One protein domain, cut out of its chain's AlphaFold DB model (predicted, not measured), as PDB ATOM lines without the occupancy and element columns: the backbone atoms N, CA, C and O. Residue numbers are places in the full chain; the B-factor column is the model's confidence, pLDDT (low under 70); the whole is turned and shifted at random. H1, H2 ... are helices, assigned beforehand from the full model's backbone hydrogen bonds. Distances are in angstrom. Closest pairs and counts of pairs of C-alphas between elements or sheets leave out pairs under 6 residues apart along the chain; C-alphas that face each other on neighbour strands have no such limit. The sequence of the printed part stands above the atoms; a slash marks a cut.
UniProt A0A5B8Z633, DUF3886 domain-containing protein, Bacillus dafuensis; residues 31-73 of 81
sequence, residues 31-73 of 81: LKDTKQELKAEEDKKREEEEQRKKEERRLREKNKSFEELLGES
ATOM      1  N   LEU A  31      78.523  62.214  37.972       94.38
ATOM      2  CA  LEU A  31      79.397  63.294  38.451       94.38
ATOM      3  C   LEU A  31      78.654  64.618  38.668       94.38
ATOM      4  O   LEU A  31      78.957  65.357  39.602       94.38
ATOM      5  N   LYS A  32      77.689  64.948  37.803       93.25
ATOM      6  CA  LYS A  32      76.856  66.144  37.983       93.25
ATOM      7  C   LYS A  32      75.923  65.999  39.178       93.25
ATOM      8  O   LYS A  32      75.822  66.947  39.950       93.25
ATOM      9  N   ASP A  33      75.302  64.835  39.326       95.31
ATOM     10  CA  ASP A  33      74.376  64.546  40.419       95.31
ATOM     11  C   ASP A  33      75.115  64.623  41.768       95.31
ATOM     12  O   ASP A  33      74.727  65.398  42.638       95.31
ATOM     13  N   THR A  34      76.271  63.959  41.895       93.19
ATOM     14  CA  THR A  34      77.122  64.051  43.103       93.19
ATOM     15  C   THR A  34      77.620  65.469  43.379       93.19
ATOM     16  O   THR A  34      77.631  65.910  44.525       93.19
ATOM     17  N   LYS A  35      77.997  66.233  42.346       93.25
ATOM     18  CA  LYS A  35      78.376  67.643  42.523       93.25
ATOM     19  C   LYS A  35      77.219  68.490  43.059       93.25
ATOM     20  O   LYS A  35      77.454  69.394  43.856       93.25
ATOM     21  N   GLN A  36      75.998  68.257  42.582       94.12
ATOM     22  CA  GLN A  36      74.820  68.981  43.061       94.12
ATOM     23  C   GLN A  36      74.491  68.619  44.506       94.12
ATOM     24  O   GLN A  36      74.204  69.517  45.291       94.12
ATOM     25  N   GLU A  37      74.592  67.340  44.859       93.31
ATOM     26  CA  GLU A  37      74.369  66.850  46.218       93.31
ATOM     27  C   GLU A  37      75.361  67.465  47.214       93.31
ATOM     28  O   GLU A  37      74.942  68.082  48.191       93.31
ATOM     29  N   LEU A  38      76.662  67.427  46.901       93.44
ATOM     30  CA  LEU A  38      77.699  68.046  47.735       93.44
ATOM     31  C   LEU A  38      77.492  69.553  47.895       93.44
ATOM     32  O   LEU A  38      77.649  70.092  48.986       93.44
ATOM     33  N   LYS A  39      77.106  70.241  46.817       92.88
ATOM     34  CA  LYS A  39      76.841  71.679  46.880       92.88
ATOM     35  C   LYS A  39      75.638  71.995  47.773       92.88
ATOM     36  O   LYS A  39      75.697  72.936  48.554       92.88
ATOM     37  N   ALA A  40      74.568  71.210  47.672       93.31
ATOM     38  CA  ALA A  40      73.395  71.379  48.521       93.31
ATOM     39  C   ALA A  40      73.723  71.130  50.003       93.31
ATOM     40  O   ALA A  40      73.215  71.836  50.872       93.31
ATOM     41  N   GLU A  41      74.590  70.159  50.294       91.31
ATOM     42  CA  GLU A  41      75.042  69.873  51.654       91.31
ATOM     43  C   GLU A  41      75.916  71.000  52.227       91.31
ATOM     44  O   GLU A  41      75.701  71.429  53.364       91.31
ATOM     45  N   GLU A  42      76.849  71.538  51.437       88.81
ATOM     46  CA  GLU A  42      77.660  72.695  51.831       88.81
ATOM     47  C   GLU A  42      76.807  73.943  52.087       88.81
ATOM     48  O   GLU A  42      76.977  74.600  53.118       88.81
ATOM     49  N   ASP A  43      75.875  74.253  51.181       89.75
ATOM     50  CA  ASP A  43      74.984  75.408  51.318       89.75
ATOM     51  C   ASP A  43      74.124  75.274  52.588       89.75
ATOM     52  O   ASP A  43      74.049  76.205  53.394       89.75
ATOM     53  N   LYS A  44      73.577  74.080  52.850       91.19
ATOM     54  CA  LYS A  44      72.799  73.801  54.064       91.19
ATOM     55  C   LYS A  44      73.629  73.968  55.338       91.19
ATOM     56  O   LYS A  44      73.183  74.610  56.288       91.19
ATOM     57  N   LYS A  45      74.852  73.432  55.365       89.00
ATOM     58  CA  LYS A  45      75.742  73.555  56.527       89.00
ATOM     59  C   LYS A  45      76.106  75.013  56.804       89.00
ATOM     60  O   LYS A  45      76.133  75.439  57.958       89.00
ATOM     61  N   ARG A  46      76.349  75.794  55.752       89.31
ATOM     62  CA  ARG A  46      76.640  77.224  55.873       89.31
ATOM     63  C   ARG A  46      75.449  78.003  56.427       89.31
ATOM     64  O   ARG A  46      75.636  78.852  57.297       89.31
ATOM     65  N   GLU A  47      74.240  77.711  55.958       87.56
ATOM     66  CA  GLU A  47      73.021  78.329  56.484       87.56
ATOM     67  C   GLU A  47      72.809  77.993  57.966       87.56
ATOM     68  O   GLU A  47      72.523  78.890  58.761       87.56
ATOM     69  N   GLU A  48      73.013  76.735  58.363       87.81
ATOM     70  CA  GLU A  48      72.918  76.309  59.764       87.81
ATOM     71  C   GLU A  48      73.948  77.026  60.654       87.81
ATOM     72  O   GLU A  48      73.600  77.531  61.725       87.81
ATOM     73  N   GLU A  49      75.204  77.142  60.215       85.38
ATOM     74  CA  GLU A  49      76.238  77.881  60.950       85.38
ATOM     75  C   GLU A  49      75.911  79.378  61.068       85.38
ATOM     76  O   GLU A  49      76.065  79.971  62.142       85.38
ATOM     77  N   GLU A  50      75.416  80.003  59.996       84.06
ATOM     78  CA  GLU A  50      74.993  81.403  60.029       84.06
ATOM     79  C   GLU A  50      73.797  81.628  60.958       84.06
ATOM     80  O   GLU A  50      73.766  82.631  61.681       84.06
ATOM     81  N   GLN A  51      72.823  80.715  60.972       85.38
ATOM     82  CA  GLN A  51      71.690  80.796  61.890       85.38
ATOM     83  C   GLN A  51      72.136  80.633  63.341       85.38
ATOM     84  O   GLN A  51      71.809  81.489  64.166       85.38
ATOM     85  N   ARG A  52      72.970  79.633  63.645       85.25
ATOM     86  CA  ARG A  52      73.520  79.450  64.998       85.25
ATOM     87  C   ARG A  52      74.275  80.686  65.475       85.25
ATOM     88  O   ARG A  52      74.068  81.134  66.598       85.25
ATOM     89  N   LYS A  53      75.088  81.297  64.610       84.94
ATOM     90  CA  LYS A  53      75.830  82.521  64.941       84.94
ATOM     91  C   LYS A  53      74.910  83.720  65.190       84.94
ATOM     92  O   LYS A  53      75.199  84.544  66.058       84.94
ATOM     93  N   LYS A  54      73.809  83.846  64.443       83.19
ATOM     94  CA  LYS A  54      72.797  84.896  64.666       83.19
ATOM     95  C   LYS A  54      72.068  84.690  65.992       83.19
ATOM     96  O   LYS A  54      71.885  85.651  66.736       83.19
ATOM     97  N   GLU A  55      71.689  83.458  66.311       78.75
ATOM     98  CA  GLU A  55      71.035  83.132  67.578       78.75
ATOM     99  C   GLU A  55      71.956  83.348  68.776       78.75
ATOM    100  O   GLU A  55      71.534  83.954  69.762       78.75
ATOM    101  N   GLU A  56      73.220  82.935  68.670       81.81
ATOM    102  CA  GLU A  56      74.236  83.163  69.695       81.81
ATOM    103  C   GLU A  56      74.444  84.659  69.946       81.81
ATOM    104  O   GLU A  56      74.430  85.097  71.094       81.81
ATOM    105  N   ARG A  57      74.550  85.472  68.884       81.88
ATOM    106  CA  ARG A  57      74.621  86.937  69.015       81.88
ATOM    107  C   ARG A  57      73.392  87.500  69.712       81.88
ATOM    108  O   ARG A  57      73.543  88.270  70.653       81.88
ATOM    109  N   ARG A  58      72.192  87.064  69.320       80.69
ATOM    110  CA  ARG A  58      70.936  87.530  69.923       80.69
ATOM    111  C   ARG A  58      70.832  87.155  71.402       80.69
ATOM    112  O   ARG A  58      70.345  87.945  72.204       80.69
ATOM    113  N   LEU A  59      71.243  85.944  71.769       75.19
ATOM    114  CA  LEU A  59      71.273  85.487  73.161       75.19
ATOM    115  C   LEU A  59      72.316  86.252  73.963       75.19
ATOM    116  O   LEU A  59      72.031  86.654  75.088       75.19
ATOM    117  N   ARG A  60      73.499  86.479  73.389       78.62
ATOM    118  CA  ARG A  60      74.555  87.245  74.036       78.62
ATOM    119  C   ARG A  60      74.099  88.677  74.270       78.62
ATOM    120  O   ARG A  60      74.132  89.105  75.405       78.62
ATOM    121  N   GLU A  61      73.565  89.366  73.265       74.88
ATOM    122  CA  GLU A  61      73.005  90.719  73.402       74.88
ATOM    123  C   GLU A  61      71.887  90.808  74.446       74.88
ATOM    124  O   GLU A  61      71.878  91.740  75.242       74.88
ATOM    125  N   LYS A  62      70.975  89.828  74.495       76.00
ATOM    126  CA  LYS A  62      69.914  89.787  75.517       76.00
ATOM    127  C   LYS A  62      70.438  89.560  76.934       76.00
ATOM    128  O   LYS A  62      69.807  90.017  77.878       76.00
ATOM    129  N   ASN A  63      71.540  88.825  77.074       73.75
ATOM    130  CA  ASN A  63      72.166  88.528  78.362       73.75
ATOM    131  C   ASN A  63      73.333  89.472  78.698       73.75
ATOM    132  O   ASN A  63      73.928  89.325  79.764       73.75
ATOM    133  N   LYS A  64      73.672  90.426  77.821       78.38
ATOM    134  CA  LYS A  64      74.681  91.446  78.111       78.38
ATOM    135  C   LYS A  64      74.177  92.330  79.243       78.38
ATOM    136  O   LYS A  64      73.012  92.735  79.266       78.38
ATOM    137  N   SER A  65      75.067  92.643  80.177       69.38
ATOM    138  CA  SER A  65      74.779  93.640  81.201       69.38
ATOM    139  C   SER A  65      74.761  95.036  80.567       69.38
ATOM    140  O   SER A  65      75.386  95.288  79.534       69.38
ATOM    141  N   PHE A  66      74.039  95.966  81.194       64.81
ATOM    142  CA  PHE A  66      73.952  97.357  80.740       64.81
ATOM    143  C   PHE A  66      75.333  98.017  80.583       64.81
ATOM    144  O   PHE A  66      75.517  98.831  79.689       64.81
ATOM    145  N   GLU A  67      76.308  97.636  81.411       67.44
ATOM    146  CA  GLU A  67      77.679  98.149  81.367       67.44
ATOM    147  C   GLU A  67      78.430  97.737  80.090       67.44
ATOM    148  O   GLU A  67      79.092  98.575  79.484       67.44
ATOM    149  N   GLU A  68      78.276  96.492  79.620       69.00
ATOM    150  CA  GLU A  68      78.853  96.060  78.337       69.00
ATOM    151  C   GLU A  68      78.165  96.742  77.152       69.00
ATOM    152  O   GLU A  68      78.839  97.195  76.227       69.00
ATOM    153  N   LEU A  69      76.832  96.859  77.183       72.81
ATOM    154  CA  LEU A  69      76.086  97.571  76.138       72.81
ATOM    155  C   LEU A  69      76.471  99.055  76.086       72.81
ATOM    156  O   LEU A  69      76.608  99.618  75.001       72.81
ATOM    157  N   LEU A  70      76.670  99.683  77.248       71.69
ATOM    158  CA  LEU A  70      77.080 101.078  77.354       71.69
ATOM    159  C   LEU A  70      78.532 101.271  76.900       71.69
ATOM    160  O   LEU A  70      78.800 102.229  76.185       71.69
ATOM    161  N   GLY A  71      79.443 100.363  77.259       73.06
ATOM    162  CA  GLY A  71      80.847 100.408  76.840       73.06
ATOM    163  C   GLY A  71      81.059 100.150  75.344       73.06
ATOM    164  O   GLY A  71      81.979 100.710  74.755       73.06
ATOM    165  N   GLU A  72      80.206  99.337  74.714       69.06
ATOM    166  CA  GLU A  72      80.190  99.155  73.254       69.06
ATOM    167  C   GLU A  72      79.527 100.326  72.520       69.06
ATOM    168  O   GLU A  72      79.828 100.589  71.352       69.06
ATOM    169  N   SER A  73      78.615 101.038  73.181       69.62
ATOM    170  CA  SER A  73      78.018 102.239  72.616       69.62
ATOM    171  C   SER A  73      78.998 103.416  72.691       69.62
ATOM    172  O   SER A  73      79.624 103.661  73.717       69.62
TER     173      SER A  73
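AT A GLANCE: This is residues 31 to 73 of the 81 residues of the protein "DUF3886 domain-containing protein" of Bacillus dafuensis (UniProt A0A5B8Z633). One long, straight helix, H1, makes almost the whole length, and after its last residue, Asn 63, a tight link turns a corner into a short helix, H2, that folds back at a steep angle like a small hook. The printed part has 43 residues with two named helices, H1 then H2, and no named strand; its class is all helix. It is an extended rod, with a radius of gyration of the C-alphas of 17.7 A and spans of 55 by 15 by 6 A.

HOW THE PARTS SIT: H1, residues 31 to 63, stands free over residues 31 to 60. H2, residues 66 to 72, is close to H1 but not clearly touching it, the closest C-alphas being those of Glu 61 and Leu 69, 8.0 A apart. The two run opposite ways at a steep tilt of 58 degrees. In H1 and H2 every O i to N i+4 pair is within hydrogen-bond range.

IN THESE COORDINATES: H1 begins at C-alpha 31 (79.397, 63.294, 38.451) and ends at C-alpha 63 (72.166, 88.528, 78.362), 47.8 A away. H2 measures 9.9 A and ends at C-alpha 72 (80.190, 99.155, 73.254).

THE WHOLE: The two C-alphas farthest apart, those of Leu 31 and Glu 67, are 55.3 A apart. The link from H1 to H2 is tight, and the printed part has no cut. The model's confidence is low, under 70, at residues 65 to 68 and 72 to 73.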